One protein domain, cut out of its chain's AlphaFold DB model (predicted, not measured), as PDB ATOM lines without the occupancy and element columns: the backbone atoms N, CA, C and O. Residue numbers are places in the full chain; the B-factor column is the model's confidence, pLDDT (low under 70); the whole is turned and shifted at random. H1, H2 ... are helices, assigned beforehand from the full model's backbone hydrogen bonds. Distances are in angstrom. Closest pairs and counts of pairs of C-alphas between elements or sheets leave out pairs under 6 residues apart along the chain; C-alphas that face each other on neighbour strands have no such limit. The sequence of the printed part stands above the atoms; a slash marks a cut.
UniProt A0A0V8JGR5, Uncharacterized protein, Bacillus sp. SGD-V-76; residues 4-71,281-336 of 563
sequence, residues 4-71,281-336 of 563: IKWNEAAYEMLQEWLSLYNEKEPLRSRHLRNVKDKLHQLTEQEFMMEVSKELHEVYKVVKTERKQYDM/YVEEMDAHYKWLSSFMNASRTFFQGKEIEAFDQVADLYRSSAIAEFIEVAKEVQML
ATOM      1  N   ILE A   4     139.262 160.850 146.661       74.25
ATOM      2  CA  ILE A   4     138.505 161.660 147.627       74.25
ATOM      3  C   ILE A   4     138.858 163.148 147.502       74.25
ATOM      4  O   ILE A   4     137.962 163.966 147.343       74.25
ATOM      5  N   LYS A   5     140.153 163.491 147.490       79.44
ATOM      6  CA  LYS A   5     140.609 164.885 147.370       79.44
ATOM      7  C   LYS A   5     140.247 165.494 146.014       79.44
ATOM      8  O   LYS A   5     139.932 166.673 145.940       79.44
ATOM      9  N   TRP A   6     140.291 164.699 144.943       83.88
ATOM     10  CA  TRP A   6     139.903 165.155 143.606       83.88
ATOM     11  C   TRP A   6     138.400 165.459 143.514       83.88
ATOM     12  O   TRP A   6     138.028 166.515 143.012       83.88
ATOM     13  N   ASN A   7     137.546 164.578 144.053       83.38
ATOM     14  CA  ASN A   7     136.096 164.792 144.090       83.38
ATOM     15  C   ASN A   7     135.717 166.028 144.917       83.38
ATOM     16  O   ASN A   7     134.814 166.760 144.533       83.38
ATOM     17  N   GLU A   8     136.403 166.256 146.037       86.62
ATOM     18  CA  GLU A   8     136.203 167.433 146.889       86.62
ATOM     19  C   GLU A   8     136.533 168.726 146.129       86.62
ATOM     20  O   GLU A   8     135.677 169.599 146.011       86.62
ATOM     21  N   ALA A   9     137.698 168.789 145.479       86.69
ATOM     22  CA  ALA A   9     138.096 169.948 144.680       86.69
ATOM     23  C   ALA A   9     137.172 170.190 143.464       86.69
ATOM     24  O   ALA A   9     136.847 171.330 143.137       86.69
ATOM     25  N   ALA A  10     136.716 169.124 142.795       88.25
ATOM     26  CA  ALA A  10     135.770 169.215 141.678       88.25
ATOM     27  C   ALA A  10     134.394 169.723 142.138       88.25
ATOM     28  O   ALA A  10     133.748 170.518 141.450       88.25
ATOM     29  N   TYR A  11     133.950 169.274 143.312       90.50
ATOM     30  CA  TYR A  11     132.708 169.723 143.923       90.50
ATOM     31  C   TYR A  11     132.775 171.203 144.307       90.50
ATOM     32  O   TYR A  11     131.846 171.946 143.994       90.50
ATOM     33  N   GLU A  12     133.865 171.639 144.941       90.56
ATOM     34  CA  GLU A  12     134.097 173.042 145.311       90.56
ATOM     35  C   GLU A  12     134.098 173.961 144.084       90.56
ATOM     36  O   GLU A  12     133.338 174.928 144.053       90.56
ATOM     37  N   MET A  13     134.827 173.604 143.021       91.75
ATOM     38  CA  MET A  13     134.820 174.365 141.763       91.75
ATOM     39  C   MET A  13     133.405 174.501 141.181       91.75
ATOM     40  O   MET A  13     132.976 175.596 140.823       91.75
ATOM     41  N   LEU A  14     132.644 173.401 141.106       90.62
ATOM     42  CA  LEU A  14     131.269 173.434 140.594       90.62
ATOM     43  C   LEU A  14     130.333 174.268 141.475       90.62
ATOM     44  O   LEU A  14     129.399 174.883 140.960       90.62
ATOM     45  N   GLN A  15     130.552 174.291 142.790       90.44
ATOM     46  CA  GLN A  15     129.796 175.139 143.711       90.44
ATOM     47  C   GLN A  15     130.075 176.623 143.473       90.44
ATOM     48  O   GLN A  15     129.133 177.414 143.416       90.44
ATOM     49  N   GLU A  16     131.341 176.992 143.289       90.19
ATOM     50  CA  GLU A  16     131.734 178.365 142.972       90.19
ATOM     51  C   GLU A  16     131.231 178.797 141.589       90.19
ATOM     52  O   GLU A  16     130.709 179.896 141.428       90.19
ATOM     53  N   TRP A  17     131.277 177.923 140.583       90.50
ATOM     54  CA  TRP A  17     130.672 178.230 139.286       90.50
ATOM     55  C   TRP A  17     129.163 178.435 139.411       90.50
ATOM     56  O   TRP A  17     128.621 179.404 138.884       90.50
ATOM     57  N   LEU A  18     128.465 177.560 140.138       89.00
ATOM     58  CA  LEU A  18     127.025 177.693 140.358       89.00
ATOM     59  C   LEU A  18     126.655 179.010 141.049       89.00
ATOM     60  O   LEU A  18     125.635 179.597 140.685       89.00
ATOM     61  N   SER A  19     127.457 179.485 142.008       87.69
ATOM     62  CA  SER A  19     127.217 180.784 142.643       87.69
ATOM     63  C   SER A  19     127.388 181.935 141.647       87.69
ATOM     64  O   SER A  19     126.508 182.789 141.570       87.69
ATOM     65  N   LEU A  20     128.425 181.894 140.802       86.75
ATOM     66  CA  LEU A  20     128.687 182.896 139.759       86.75
ATOM     67  C   LEU A  20     127.646 182.907 138.624       86.75
ATOM     68  O   LEU A  20     127.429 183.948 138.001       86.75
ATOM     69  N   TYR A  21     127.011 181.770 138.320       82.25
ATOM     70  CA  TYR A  21     126.020 181.653 137.238       82.25
ATOM     71  C   TYR A  21     124.589 181.973 137.648       82.25
ATOM     72  O   TYR A  21     123.788 182.335 136.782       82.25
ATOM     73  N   ASN A  22     124.253 181.851 138.935       71.50
ATOM     74  CA  ASN A  22     122.885 182.050 139.419       71.50
ATOM     75  C   ASN A  22     122.315 183.440 139.095       71.50
ATOM     76  O   ASN A  22     121.096 183.573 139.008       71.50
ATOM     77  N   GLU A  23     123.169 184.434 138.855       60.69
ATOM     78  CA  GLU A  23     122.776 185.800 138.493       60.69
ATOM     79  C   GLU A  23     122.855 186.082 136.980       60.69
ATOM     80  O   GLU A  23     122.205 187.006 136.499       60.69
ATOM     81  N   LYS A  24     123.609 185.276 136.215       68.62
ATOM     82  CA  LYS A  24     123.989 185.575 134.822       68.62
ATOM     83  C   LYS A  24     123.281 184.702 133.776       68.62
ATOM     84  O   LYS A  24     122.846 185.218 132.755       68.62
ATOM     85  N   GLU A  25     123.114 183.397 134.027       71.19
ATOM     86  CA  GLU A  25     122.379 182.487 133.128       71.19
ATOM     87  C   GLU A  25     121.676 181.330 133.881       71.19
ATOM     88  O   GLU A  25     122.284 180.289 134.157       71.19
ATOM     89  N   PRO A  26     120.352 181.421 134.124       62.50
ATOM     90  CA  PRO A  26     119.603 180.412 134.884       62.50
ATOM     91  C   PRO A  26     119.586 179.003 134.263       62.50
ATOM     92  O   PRO A  26     119.430 178.006 134.973       62.50
ATOM     93  N   LEU A  27     119.708 178.902 132.935       59.22
ATOM     94  CA  LEU A  27     119.685 177.625 132.213       59.22
ATOM     95  C   LEU A  27     120.987 176.832 132.399       59.22
ATOM     96  O   LEU A  27     120.923 175.613 132.573       59.22
ATOM     97  N   ARG A  28     122.144 177.500 132.463       69.94
ATOM     98  CA  ARG A  28     123.440 176.855 132.744       69.94
ATOM     99  C   ARG A  28     123.547 176.365 134.176       69.94
ATOM    100  O   ARG A  28     124.011 175.249 134.408       69.94
ATOM    101  N   SER A  29     122.978 177.108 135.127       76.56
ATOM    102  CA  SER A  29     122.884 176.659 136.519       76.56
ATOM    103  C   SER A  29     122.169 175.310 136.670       76.56
ATOM    104  O   SER A  29     122.394 174.614 137.658       76.56
ATOM    105  N   ARG A  30     121.309 174.911 135.718       78.06
ATOM    106  CA  ARG A  30     120.649 173.594 135.713       78.06
ATOM    107  C   ARG A  30     121.575 172.475 135.226       78.06
ATOM    108  O   ARG A  30     121.568 171.406 135.827       78.06
ATOM    109  N   HIS A  31     122.356 172.699 134.167       81.56
ATOM    110  CA  HIS A  31     123.307 171.698 133.677       81.56
ATOM    111  C   HIS A  31     124.417 171.443 134.705       81.56
ATOM    112  O   HIS A  31     124.630 170.297 135.094       81.56
ATOM    113  N   LEU A  32     125.025 172.504 135.245       86.12
ATOM    114  CA  LEU A  32     126.064 172.394 136.275       86.12
ATOM    115  C   LEU A  32     125.567 171.690 137.546       86.12
ATOM    116  O   LEU A  32     126.298 170.895 138.130       86.12
ATOM    117  N   ARG A  33     124.303 171.908 137.948       87.25
ATOM    118  CA  ARG A  33     123.665 171.145 139.037       87.25
ATOM    119  C   ARG A  33     123.600 169.654 138.723       87.25
ATOM    120  O   ARG A  33     123.993 168.853 139.557       87.25
ATOM    121  N   ASN A  34     123.192 169.285 137.510       85.81
ATOM    122  CA  ASN A  34     123.133 167.880 137.104       85.81
ATOM    123  C   ASN A  34     124.519 167.213 137.066       85.81
ATOM    124  O   ASN A  34     124.631 166.047 137.438       85.81
ATOM    125  N   VAL A  35     125.560 167.926 136.616       87.81
ATOM    126  CA  VAL A  35     126.948 167.422 136.628       87.81
ATOM    127  C   VAL A  35     127.435 167.254 138.067       87.81
ATOM    128  O   VAL A  35     127.971 166.204 138.417       87.81
ATOM    129  N   LYS A  36     127.171 168.241 138.929       90.88
ATOM    130  CA  LYS A  36     127.495 168.196 140.360       90.88
ATOM    131  C   LYS A  36     126.800 167.039 141.085       90.88
ATOM    132  O   LYS A  36     127.454 166.310 141.822       90.88
ATOM    133  N   ASP A  37     125.504 166.836 140.850       89.19
ATOM    134  CA  ASP A  37     124.705 165.779 141.488       89.19
ATOM    135  C   ASP A  37     125.158 164.370 141.061       89.19
ATOM    136  O   ASP A  37     124.986 163.401 141.803       89.19
ATOM    137  N   LYS A  38     125.768 164.248 139.875       90.06
ATOM    138  CA  LYS A  38     126.300 162.991 139.332       90.06
ATOM    139  C   LYS A  38     127.806 162.820 139.527       90.06
ATOM    140  O   LYS A  38     128.338 161.809 139.080       90.06
ATOM    141  N   LEU A  39     128.492 163.736 140.215       88.81
ATOM    142  CA  LEU A  39     129.957 163.762 140.304       88.81
ATOM    143  C   LEU A  39     130.568 162.425 140.760       88.81
ATOM    144  O   LEU A  39     131.525 161.950 140.162       88.81
ATOM    145  N   HIS A  40     129.973 161.766 141.759       85.44
ATOM    146  CA  HIS A  40     130.451 160.472 142.275       85.44
ATOM    147  C   HIS A  40     130.305 159.296 141.293       85.44
ATOM    148  O   HIS A  40     130.840 158.219 141.552       85.44
ATOM    149  N   GLN A  41     129.550 159.480 140.207       87.81
ATOM    150  CA  GLN A  41     129.284 158.474 139.176       87.81
ATOM    151  C   GLN A  41     130.140 158.686 137.920       87.81
ATOM    152  O   GLN A  41     130.108 157.836 137.035       87.81
ATOM    153  N   LEU A  42     130.876 159.798 137.830       87.94
ATOM    154  CA  LEU A  42     131.715 160.138 136.684       87.94
ATOM    155  C   LEU A  42     133.165 159.719 136.936       87.94
ATOM    156  O   LEU A  42     133.711 159.915 138.023       87.94
ATOM    157  N   THR A  43     133.818 159.185 135.909       88.44
ATOM    158  CA  THR A  43     135.281 159.091 135.883       88.44
ATOM    159  C   THR A  43     135.903 160.482 135.751       88.44
ATOM    160  O   THR A  43     135.263 161.420 135.270       88.44
ATOM    161  N   GLU A  44     137.182 160.627 136.118       85.88
ATOM    162  CA  GLU A  44     137.910 161.889 135.917       85.88
ATOM    163  C   GLU A  44     137.844 162.338 134.449       85.88
ATOM    164  O   GLU A  44     137.577 163.502 134.179       85.88
ATOM    165  N   GLN A  45     137.984 161.419 133.490       85.88
ATOM    166  CA  GLN A  45     137.918 161.747 132.064       85.88
ATOM    167  C   GLN A  45     136.523 162.221 131.617       85.88
ATOM    168  O   GLN A  45     136.424 163.189 130.863       85.88
ATOM    169  N   GLU A  46     135.449 161.574 132.081       88.62
ATOM    170  CA  GLU A  46     134.069 161.982 131.771       88.62
ATOM    171  C   GLU A  46     133.738 163.347 132.381       88.62
ATOM    172  O   GLU A  46     133.166 164.202 131.707       88.62
ATOM    173  N   PHE A  47     134.159 163.590 133.624       89.75
ATOM    174  CA  PHE A  47     134.015 164.894 134.263       89.75
ATOM    175  C   PHE A  47     134.773 165.987 133.503       89.75
ATOM    176  O   PHE A  47     134.199 167.030 133.197       89.75
ATOM    177  N   MET A  48     136.039 165.741 133.146       87.44
ATOM    178  CA  MET A  48     136.842 166.703 132.386       87.44
ATOM    179  C   MET A  48     136.224 167.016 131.015       87.44
ATOM    180  O   MET A  48     136.329 168.146 130.544       87.44
ATOM    181  N   MET A  49     135.536 166.054 130.391       87.88
ATOM    182  CA  MET A  49     134.799 166.282 129.148       87.88
ATOM    183  C   MET A  49     133.601 167.221 129.350       87.88
ATOM    184  O   MET A  49     133.418 168.139 128.553       87.88
ATOM    185  N   GLU A  50     132.802 167.026 130.404       89.06
ATOM    186  CA  GLU A  50     131.684 167.928 130.726       89.06
ATOM    187  C   GLU A  50     132.180 169.334 131.097       89.06
ATOM    188  O   GLU A  50     131.673 170.330 130.588       89.06
ATOM    189  N   VAL A  51     133.253 169.426 131.882       88.19
ATOM    190  CA  VAL A  51     133.915 170.695 132.214       88.19
ATOM    191  C   VAL A  51     134.431 171.411 130.966       88.19
ATOM    192  O   VAL A  51     134.242 172.617 130.826       88.19
ATOM    193  N   SER A  52     135.048 170.689 130.026       87.12
ATOM    194  CA  SER A  52     135.527 171.277 128.772       87.12
ATOM    195  C   SER A  52     134.384 171.810 127.901       87.12
ATOM    196  O   SER A  52     134.562 172.839 127.247       87.12
ATOM    197  N   LYS A  53     133.224 171.135 127.876       88.31
ATOM    198  CA  LYS A  53     132.028 171.640 127.178       88.31
ATOM    199  C   LYS A  53     131.554 172.942 127.809       88.31
ATOM    200  O   LYS A  53     131.303 173.905 127.088       88.31
ATOM    201  N   GLU A  54     131.498 172.986 129.136       87.81
ATOM    202  CA  GLU A  54     131.088 174.188 129.857       87.81
ATOM    203  C   GLU A  54     132.052 175.354 129.635       87.81
ATOM    204  O   GLU A  54     131.606 176.443 129.289       87.81
ATOM    205  N   LEU A  55     133.369 175.131 129.695       88.00
ATOM    206  CA  LEU A  55     134.376 176.154 129.375       88.00
ATOM    207  C   LEU A  55     134.207 176.730 127.961       88.00
ATOM    208  O   LEU A  55     134.303 177.943 127.770       88.00
ATOM    209  N   HIS A  56     133.898 175.891 126.971       88.06
ATOM    210  CA  HIS A  56     133.640 176.361 125.609       88.06
ATOM    211  C   HIS A  56     132.368 177.217 125.518       88.06
ATOM    212  O   HIS A  56     132.316 178.222 124.802       88.06
ATOM    213  N   GLU A  57     131.337 176.855 126.274       86.81
ATOM    214  CA  GLU A  57     130.128 177.657 126.391       86.81
ATOM    215  C   GLU A  57     130.398 178.980 127.124       86.81
ATOM    216  O   GLU A  57     129.842 180.015 126.740       86.81
ATOM    217  N   VAL A  58     131.255 179.006 128.152       87.25
ATOM    218  CA  VAL A  58     131.720 180.246 128.809       87.25
ATOM    219  C   VAL A  58     132.417 181.149 127.803       87.25
ATOM    220  O   VAL A  58     132.057 182.318 127.672       87.25
ATOM    221  N   TYR A  59     133.360 180.590 127.045       88.56
ATOM    222  CA  TYR A  59     134.100 181.302 126.010       88.56
ATOM    223  C   TYR A  59     133.162 182.000 125.015       88.56
ATOM    224  O   TYR A  59     133.348 183.179 124.713       88.56
ATOM    225  N   LYS A  60     132.106 181.321 124.543       88.62
ATOM    226  CA  LYS A  60     131.114 181.918 123.630       88.62
ATOM    227  C   LYS A  60     130.381 183.113 124.241       88.62
ATOM    228  O   LYS A  60     130.217 184.124 123.555       88.62
ATOM    229  N   VAL A  61     129.947 183.007 125.498       87.38
ATOM    230  CA  VAL A  61     129.238 184.094 126.199       87.38
ATOM    231  C   VAL A  61     130.164 185.284 126.399       87.38
ATOM    232  O   VAL A  61     129.841 186.380 125.951       87.38
ATOM    233  N   VAL A  62     131.355 185.055 126.954       87.31
ATOM    234  CA  VAL A  62     132.363 186.102 127.185       87.31
ATOM    235  C   VAL A  62     132.726 186.797 125.871       87.31
ATOM    236  O   VAL A  62     132.740 188.022 125.799       87.31
ATOM    237  N   LYS A  63     132.944 186.040 124.790       88.31
ATOM    238  CA  LYS A  63     133.228 186.596 123.457       88.31
ATOM    239  C   LYS A  63     132.070 187.426 122.897       88.31
ATOM    240  O   LYS A  63     132.309 188.429 122.227       88.31
ATOM    241  N   THR A  64     130.831 187.010 123.150       89.62
ATOM    242  CA  THR A  64     129.629 187.735 122.714       89.62
ATOM    243  C   THR A  64     129.488 189.051 123.470       89.62
ATOM    244  O   THR A  64     129.336 190.088 122.832       89.62
ATOM    245  N   GLU A  65     129.642 189.032 124.796       88.12
ATOM    246  CA  GLU A  65     129.639 190.235 125.639       88.12
ATOM    247  C   GLU A  65     130.744 191.208 125.228       88.12
ATOM    248  O   GLU A  65     130.475 192.389 125.009       88.12
ATOM    249  N   ARG A  66     131.972 190.711 125.016       89.31
ATOM    250  CA  ARG A  66     133.098 191.536 124.549       89.31
ATOM    251  C   ARG A  66     132.785 192.283 123.253       89.31
ATOM    252  O   ARG A  66     133.235 193.412 123.080       89.31
ATOM    253  N   LYS A  67     132.020 191.667 122.347       89.25
ATOM    254  CA  LYS A  67     131.567 192.299 121.101       89.25
ATOM    255  C   LYS A  67     130.387 193.247 121.325       89.25
ATOM    256  O   LYS A  67     130.359 194.312 120.724       89.25
ATOM    257  N   GLN A  68     129.415 192.852 122.146       89.00
ATOM    258  CA  GLN A  68     128.214 193.638 122.433       89.00
ATOM    259  C   GLN A  68     128.553 194.985 123.076       89.00
ATOM    260  O   GLN A  68     127.971 195.995 122.695       89.00
ATOM    261  N   TYR A  69     129.500 194.990 124.012       86.69
ATOM    262  CA  TYR A  69     129.908 196.180 124.761       86.69
ATOM    263  C   TYR A  69     131.140 196.878 124.167       86.69
ATOM    264  O   TYR A  69     131.753 197.700 124.838       86.69
ATOM    265  N   ASP A  70     131.532 196.528 122.934       87.12
ATOM    266  CA  ASP A  70     132.694 197.095 122.231       87.12
ATOM    267  C   ASP A  70     133.972 197.162 123.098       87.12
ATOM    268  O   ASP A  70     134.731 198.134 123.090       87.12
ATOM    269  N   MET A  71     134.230 196.102 123.877       88.19
ATOM    270  CA  MET A  71     135.260 196.133 124.925       88.19
ATOM    271  C   MET A  71     136.662 196.367 124.374       88.19
ATOM    272  O   MET A  71     137.495 196.950 125.050       88.19
ATOM    273  N   TYR A 281     129.693 201.990 128.171       88.88
ATOM    274  CA  TYR A 281     129.522 200.702 128.854       88.88
ATOM    275  C   TYR A 281     130.569 200.390 129.938       88.88
ATOM    276  O   TYR A 281     130.895 199.228 130.172       88.88
ATOM    277  N   VAL A 282     131.137 201.411 130.594       89.12
ATOM    278  CA  VAL A 282     132.187 201.203 131.609       89.12
ATOM    279  C   VAL A 282     131.712 200.324 132.774       89.12
ATOM    280  O   VAL A 282     132.481 199.506 133.275       89.12
ATOM    281  N   GLU A 283     130.444 200.445 133.177       88.25
ATOM    282  CA  GLU A 283     129.854 199.650 134.259       88.25
ATOM    283  C   GLU A 283     129.705 198.182 133.843       88.25
ATOM    284  O   GLU A 283     130.052 197.276 134.602       88.25
ATOM    285  N   GLU A 284     129.258 197.926 132.612       90.12
ATOM    286  CA  GLU A 284     129.148 196.581 132.054       90.12
ATOM    287  C   GLU A 284     130.522 195.951 131.813       90.12
ATOM    288  O   GLU A 284     130.701 194.755 132.046       90.12
ATOM    289  N   MET A 285     131.514 196.745 131.400       88.81
ATOM    290  CA  MET A 285     132.907 196.312 131.304       88.81
ATOM    291  C   MET A 285     133.461 195.928 132.679       88.81
ATOM    292  O   MET A 285     134.028 194.845 132.821       88.81
ATOM    293  N   ASP A 286     133.272 196.763 133.704       89.19
ATOM    294  CA  ASP A 286     133.705 196.478 135.078       89.19
ATOM    295  C   ASP A 286     133.049 195.200 135.619       89.19
ATOM    296  O   ASP A 286     133.735 194.296 136.108       89.19
ATOM    297  N   ALA A 287     131.731 195.064 135.449       87.94
ATOM    298  CA  ALA A 287     130.989 193.869 135.837       87.94
ATOM    299  C   ALA A 287     131.486 192.615 135.098       87.94
ATOM    300  O   ALA A 287     131.710 191.574 135.724       87.94
ATOM    301  N   HIS A 288     131.717 192.710 133.784       88.88
ATOM    302  CA  HIS A 288     132.259 191.617 132.978       88.88
ATOM    303  C   HIS A 288     133.629 191.166 133.484       88.88
ATOM    304  O   HIS A 288     133.847 189.972 133.698       88.88
ATOM    305  N   TYR A 289     134.542 192.109 133.717       87.56
ATOM    306  CA  TYR A 289     135.896 191.808 134.168       87.56
ATOM    307  C   TYR A 289     135.949 191.268 135.598       87.56
ATOM    308  O   TYR A 289     136.715 190.337 135.863       87.56
ATOM    309  N   LYS A 290     135.111 191.775 136.508       87.81
ATOM    310  CA  LYS A 290     134.965 191.239 137.874       87.81
ATOM    311  C   LYS A 290     134.414 189.818 137.876       87.81
ATOM    312  O   LYS A 290     134.935 188.959 138.596       87.81
ATOM    313  N   TRP A 291     133.401 189.558 137.049       89.81
ATOM    314  CA  TRP A 291     132.834 188.222 136.891       89.81
ATOM    315  C   TRP A 291     133.866 187.253 136.305       89.81
ATOM    316  O   TRP A 291     134.092 186.187 136.874       89.81
ATOM    317  N   LEU A 292     134.550 187.645 135.222       87.62
ATOM    318  CA  LEU A 292     135.558 186.813 134.562       87.62
ATOM    319  C   LEU A 292     136.752 186.538 135.484       87.62
ATOM    320  O   LEU A 292     137.196 185.400 135.569       87.62
ATOM    321  N   SER A 293     137.220 187.535 136.242       87.56
ATOM    322  CA  SER A 293     138.267 187.358 137.259       87.56
ATOM    323  C   SER A 293     137.859 186.338 138.328       87.56
ATOM    324  O   SER A 293     138.601 185.398 138.614       87.56
ATOM    325  N   SER A 294     136.647 186.471 138.878       88.69
ATOM    326  CA  SER A 294     136.113 185.533 139.877       88.69
ATOM    327  C   SER A 294     135.998 184.114 139.316       88.69
ATOM    328  O   SER A 294     136.423 183.159 139.963       88.69
ATOM    329  N   PHE A 295     135.503 183.981 138.081       88.94
ATOM    330  CA  PHE A 295     135.413 182.704 137.373       88.94
ATOM    331  C   PHE A 295     136.789 182.065 137.151       88.94
ATOM    332  O   PHE A 295     136.975 180.873 137.406       88.94
ATOM    333  N   MET A 296     137.772 182.852 136.709       87.44
ATOM    334  CA  MET A 296     139.138 182.382 136.486       87.44
ATOM    335  C   MET A 296     139.805 181.947 137.790       87.44
ATOM    336  O   MET A 296     140.461 180.910 137.806       87.44
ATOM    337  N   ASN A 297     139.607 182.679 138.890       87.12
ATOM    338  CA  ASN A 297     140.149 182.318 140.202       87.12
ATOM    339  C   ASN A 297     139.554 181.006 140.729       87.12
ATOM    340  O   ASN A 297     140.312 180.118 141.118       87.12
ATOM    341  N   ALA A 298     138.228 180.854 140.657       87.50
ATOM    342  CA  ALA A 298     137.530 179.623 141.034       87.50
ATOM    343  C   ALA A 298     138.046 178.405 140.249       87.50
ATOM    344  O   ALA A 298     138.351 177.344 140.791       87.50
ATOM    345  N   SER A 299     138.217 178.591 138.941       87.25
ATOM    346  CA  SER A 299     138.682 177.554 138.019       87.25
ATOM    347  C   SER A 299     140.165 177.206 138.210       87.25
ATOM    348  O   SER A 299     140.551 176.037 138.184       87.25
ATOM    349  N   ARG A 300     141.022 178.211 138.429       83.12
ATOM    350  CA  ARG A 300     142.478 178.044 138.556       83.12
ATOM    351  C   ARG A 300     142.861 177.186 139.758       83.12
ATOM    352  O   ARG A 300     143.813 176.414 139.657       83.12
ATOM    353  N   THR A 301     142.120 177.300 140.860       80.31
ATOM    354  CA  THR A 301     142.311 176.482 142.068       80.31
ATOM    355  C   THR A 301     142.212 174.988 141.756       80.31
ATOM    356  O   THR A 301     142.994 174.194 142.275       80.31
ATOM    357  N   PHE A 302     141.308 174.603 140.853       84.31
ATOM    358  CA  PHE A 302     141.122 173.212 140.450       84.31
ATOM    359  C   PHE A 302     142.083 172.769 139.331       84.31
ATOM    360  O   PHE A 302     142.587 171.644 139.353       84.31
ATOM    361  N   PHE A 303     142.378 173.639 138.359       82.31
ATOM    362  CA  PHE A 303     143.208 173.299 137.191       82.31
ATOM    363  C   PHE A 303     144.718 173.465 137.392       82.31
ATOM    364  O   PHE A 303     145.483 173.333 136.438       82.31
ATOM    365  N   GLN A 304     145.185 173.741 138.610       74.69
ATOM    366  CA  GLN A 304     146.605 173.956 138.879       74.69
ATOM    367  C   GLN A 304     147.474 172.785 138.364       74.69
ATOM    368  O   GLN A 304     147.386 171.659 138.852       74.69
ATOM    369  N   GLY A 305     148.329 173.059 137.370       66.06
ATOM    370  CA  GLY A 305     149.226 172.068 136.760       66.06
ATOM    371  C   GLY A 305     148.591 171.157 135.700       66.06
ATOM    372  O   GLY A 305     149.217 170.169 135.318       66.06
ATOM    373  N   LYS A 306     147.374 171.461 135.229       73.31
ATOM    374  CA  LYS A 306     146.701 170.769 134.119       73.31
ATOM    375  C   LYS A 306     146.573 171.713 132.919       73.31
ATOM    376  O   LYS A 306     146.097 172.830 133.077       73.31
ATOM    377  N   GLU A 307     146.961 171.254 131.733       69.50
ATOM    378  CA  GLU A 307     146.742 171.988 130.479       69.50
ATOM    379  C   GLU A 307     145.339 171.682 129.947       69.50
ATOM    380  O   GLU A 307     144.993 170.522 129.707       69.50
ATOM    381  N   ILE A 308     144.511 172.717 129.798       79.00
ATOM    382  CA  ILE A 308     143.153 172.604 129.263       79.00
ATOM    383  C   ILE A 308     142.952 173.754 128.291       79.00
ATOM    384  O   ILE A 308     142.683 174.881 128.695       79.00
ATOM    385  N   GLU A 309     142.998 173.437 127.003       83.38
ATOM    386  CA  GLU A 309     142.908 174.419 125.920       83.38
ATOM    387  C   GLU A 309     141.692 175.353 126.056       83.38
ATOM    388  O   GLU A 309     141.799 176.560 125.868       83.38
ATOM    389  N   ALA A 310     140.525 174.820 126.436       81.50
ATOM    390  CA  ALA A 310     139.316 175.625 126.612       81.50
ATOM    391  C   ALA A 310     139.422 176.623 127.781       81.50
ATOM    392  O   ALA A 310     138.820 177.693 127.725       81.50
ATOM    393  N   PHE A 311     140.179 176.288 128.831       84.94
ATOM    394  CA  PHE A 311     140.444 177.201 129.940       84.94
ATOM    395  C   PHE A 311     141.396 178.315 129.501       84.94
ATOM    396  O   PHE A 311     141.119 179.481 129.769       84.94
ATOM    397  N   ASP A 312     142.442 177.970 128.749       84.81
ATOM    398  CA  ASP A 312     143.392 178.939 128.193       84.81
ATOM    399  C   ASP A 312     142.699 179.908 127.219       84.81
ATOM    400  O   ASP A 312     142.898 181.116 127.297       84.81
ATOM    401  N   GLN A 313     141.770 179.423 126.387       84.88
ATOM    402  CA  GLN A 313     140.958 180.272 125.504       84.88
ATOM    403  C   GLN A 313     140.089 181.287 126.267       84.88
ATOM    404  O   GLN A 313     139.870 182.398 125.780       84.88
ATOM    405  N   VAL A 314     139.556 180.923 127.441       83.81
ATOM    406  CA  VAL A 314     138.814 181.851 128.317       83.81
ATOM    407  C   VAL A 314     139.781 182.809 129.019       83.81
ATOM    408  O   VAL A 314     139.490 184.003 129.110       83.81
ATOM    409  N   ALA A 315     140.942 182.315 129.454       81.62
ATOM    410  CA  ALA A 315     142.004 183.113 130.061       81.62
ATOM    411  C   ALA A 315     142.528 184.201 129.111       81.62
ATOM    412  O   ALA A 315     142.707 185.338 129.530       81.62
ATOM    413  N   ASP A 316     142.690 183.895 127.823       82.62
ATOM    414  CA  ASP A 316     143.143 184.844 126.798       82.62
ATOM    415  C   ASP A 316     142.168 186.016 126.586       82.62
ATOM    416  O   ASP A 316     142.562 187.101 126.143       82.62
ATOM    417  N   LEU A 317     140.882 185.819 126.905       80.12
ATOM    418  CA  LEU A 317     139.874 186.885 126.899       80.12
ATOM    419  C   LEU A 317     139.939 187.758 128.161       80.12
ATOM    420  O   LEU A 317     139.421 188.876 128.150       80.12
ATOM    421  N   TYR A 318     140.593 187.282 129.221       74.25
ATOM    422  CA  TYR A 318     140.923 188.046 130.417       74.25
ATOM    423  C   TYR A 318     142.252 188.790 130.204       74.25
ATOM    424  O   TYR A 318     143.295 188.450 130.760       74.25
ATOM    425  N   ARG A 319     142.231 189.844 129.381       64.06
ATOM    426  CA  ARG A 319     143.313 190.841 129.391       64.06
ATOM    427  C   ARG A 319     143.143 191.696 130.641       64.06
ATOM    428  O   ARG A 319     142.032 192.154 130.896       64.06
ATOM    429  N   SER A 320     144.208 191.895 131.424       60.62
ATOM    430  CA  SER A 320     144.149 192.759 132.609       60.62
ATOM    431  C   SER A 320     143.614 194.125 132.195       60.62
ATOM    432  O   SER A 320     144.266 194.841 131.433       60.62
ATOM    433  N   SER A 321     142.412 194.462 132.641       65.69
ATOM    434  CA  SER A 321     141.778 195.713 132.270       65.69
ATOM    435  C   SER A 321     141.955 196.706 133.410       65.69
ATOM    436  O   SER A 321     141.673 196.414 134.572       65.69
ATOM    437  N   ALA A 322     142.438 197.900 133.084       82.69
ATOM    438  CA  ALA A 322     142.592 198.994 134.039       82.69
ATOM    439  C   ALA A 322     141.253 199.721 134.289       82.69
ATOM    440  O   ALA A 322     141.217 200.917 134.547       82.69
ATOM    441  N   ILE A 323     140.121 199.009 134.187       86.94
ATOM    442  CA  ILE A 323     138.775 199.597 134.270       86.94
ATOM    443  C   ILE A 323     138.502 200.156 135.666       86.94
ATOM    444  O   ILE A 323     137.962 201.249 135.792       86.94
ATOM    445  N   ALA A 324     138.932 199.449 136.714       85.50
ATOM    446  CA  ALA A 324     138.804 199.939 138.082       85.50
ATOM    447  C   ALA A 324     139.600 201.240 138.300       85.50
ATOM    448  O   ALA A 324     139.079 202.184 138.885       85.50
ATOM    449  N   GLU A 325     140.830 201.309 137.783       91.00
ATOM    450  CA  GLU A 325     141.665 202.516 137.833       91.00
ATOM    451  C   GLU A 325     141.031 203.666 137.039       91.00
ATOM    452  O   GLU A 325     140.939 204.786 137.534       91.00
ATOM    453  N   PHE A 326     140.495 203.380 135.851       93.75
ATOM    454  CA  PHE A 326     139.760 204.351 135.046       93.75
ATOM    455  C   PHE A 326     138.543 204.932 135.770       93.75
ATOM    456  O   PHE A 326     138.327 206.140 135.708       93.75
ATOM    457  N   ILE A 327     137.753 204.106 136.465       90.44
ATOM    458  CA  ILE A 327     136.584 204.573 137.226       90.44
ATOM    459  C   ILE A 327     137.008 205.559 138.319       90.44
ATOM    460  O   ILE A 327     136.341 206.576 138.515       90.44
ATOM    461  N   GLU A 328     138.111 205.289 139.019       92.94
ATOM    462  CA  GLU A 328     138.637 206.216 140.023       92.94
ATOM    463  C   GLU A 328     139.141 207.514 139.379       92.94
ATOM    464  O   GLU A 328     138.731 208.592 139.807       92.94
ATOM    465  N   VAL A 329     139.898 207.439 138.278       93.19
ATOM    466  CA  VAL A 329     140.331 208.627 137.520       93.19
ATOM    467  C   VAL A 329     139.142 209.456 137.023       93.19
ATOM    468  O   VAL A 329     139.156 210.683 137.107       93.19
ATOM    469  N   ALA A 330     138.073 208.813 136.549       92.69
ATOM    470  CA  ALA A 330     136.868 209.504 136.101       92.69
ATOM    471  C   ALA A 330     136.196 210.289 137.240       92.69
ATOM    472  O   ALA A 330     135.796 211.442 137.047       92.69
ATOM    473  N   LYS A 331     136.123 209.700 138.443       92.94
ATOM    474  CA  LYS A 331     135.628 210.387 139.645       92.94
ATOM    475  C   LYS A 331     136.541 211.541 140.045       92.94
ATOM    476  O   LYS A 331     136.040 212.626 140.334       92.94
ATOM    477  N   GLU A 332     137.858 211.331 140.038       93.44
ATOM    478  CA  GLU A 332     138.839 212.373 140.355       93.44
ATOM    479  C   GLU A 332     138.655 213.584 139.437       93.44
ATOM    480  O   GLU A 332     138.456 214.695 139.926       93.44
ATOM    481  N   VAL A 333     138.616 213.373 138.116       92.25
ATOM    482  CA  VAL A 333     138.442 214.444 137.119       92.25
ATOM    483  C   VAL A 333     137.127 215.207 137.311       92.25
ATOM    484  O   VAL A 333     137.096 216.427 137.124       92.25
ATOM    485  N   GLN A 334     136.055 214.526 137.724       89.06
ATOM    486  CA  GLN A 334     134.765 215.154 138.022       89.06
ATOM    487  C   GLN A 334     134.800 216.017 139.295       89.06
ATOM    488  O   GLN A 334     134.097 217.023 139.376       89.06
ATOM    489  N   MET A 335     135.613 215.639 140.285       90.56
ATOM    490  CA  MET A 335     135.767 216.371 141.548       90.56
ATOM    491  C   MET A 335     136.792 217.511 141.478       90.56
ATOM    492  O   MET A 335     136.847 218.333 142.393       90.56
ATOM    493  N   LEU A 336     137.606 217.587 140.419       88.12
ATOM    494  CA  LEU A 336     138.602 218.646 140.269       88.12
ATOM    495  C   LEU A 336     137.940 220.024 140.161       88.12
ATOM    496  O   LEU A 336     137.258 220.340 139.185       88.12
TER     497      LEU A 336
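AT A GLANCE: This is residues 4 to 71 and 281 to 336 of the 563 residues of an uncharacterized protein of Bacillus sp. SGD-V-76 (UniProt A0A0V8JGR5). Four helices, H1 to H4, lie side by side in a long, loosely packed up-and-down bundle, with H1, H2 and H4 making one layer and H3 running along the other side. The short H5 packs on the side of H3, and H6 continues past the end of H4 as an arm whose residues 328 to 336 stick out and add to the length. The printed part has 124 residues with six named helices, in the order H1 to H6, and no named strand; its class is all helix. It is only just loose, close to compact, with a radius of gyration of the C-alphas of 16.6 A, and the C-alphas span 60 by 30 by 22 A.

IN THESE COORDINATES: H1 takes residues 4 to 21, 25.8 A from first to last C-alpha, and begins at C-alpha 4, (138.505, 161.660, 147.627). H2 takes residues 28 to 37, 14.2 A. H3, residues 44 to 68, is the longest helix, 35.8 A, and its last C-alpha is at (128.214, 193.638, 122.433). H4 takes residues 282 to 303, 30.5 A, and H5 residues 309 to 315, 9.7 A. H6, residues 323 to 335, measures 18.5 A and ends at C-alpha 335, (135.767, 216.371, 141.548).

HOW THE PARTS SIT: H1, H2, H3 and H4 form a bundle, up and down, each running against the one before it. H1 and H2 touch as a helical hairpin at a shallow tilt of 19 degrees, with the closest C-alphas, those of Leu 18 and Ser 29, 5.7 A apart. H1 touches H4 at a shallow tilt of 9 degrees, opposite ways; the closest C-alphas, of Met 13 and Ala 298, are 6.0 A apart. H3 is close to H4 but not clearly touching it, the closest C-alphas being those of Glu 65 and His 288 at 7.9 A. It stands likewise to H2, with C-alphas 35 and 50 closest at 7.6 A, while H1 and H3 are near each other. H3, with residues 52 to 62 alone, touches H5 at a steep tilt of 38 degrees, the same way, and the C-alphas of Tyr 59 and Val 314 are closest at 5.3 A. Residues 282 to 286 of H4 touch residues 323 to 327 of H6, with the C-alphas of Asp 286 and Ile 323 closest at 6.0 A. H3 and H6 are apart. Every O i to N i+4 pair is within hydrogen-bond range in H1, H2, H3, H5 and H6, and 17 of 18 are in H4.

THE WHOLE: The two C-alphas farthest apart, of Gln 41 and Leu 336, are 60.9 A from each other. Without residues 328 to 336, which stand free, the body spans 46 by 30 by 19 A. Residues 72 to 280 are cut out and not printed, and C-alphas 71 and 281 are 8.3 A apart across the cut. Of the links that are printed whole, H4 to H5 is tight and the others are short. The mean pLDDT of the printed part is 84.8; it is under 70 at residues 23 to 24, 26 to 28, 305, 307 and 319 to 321.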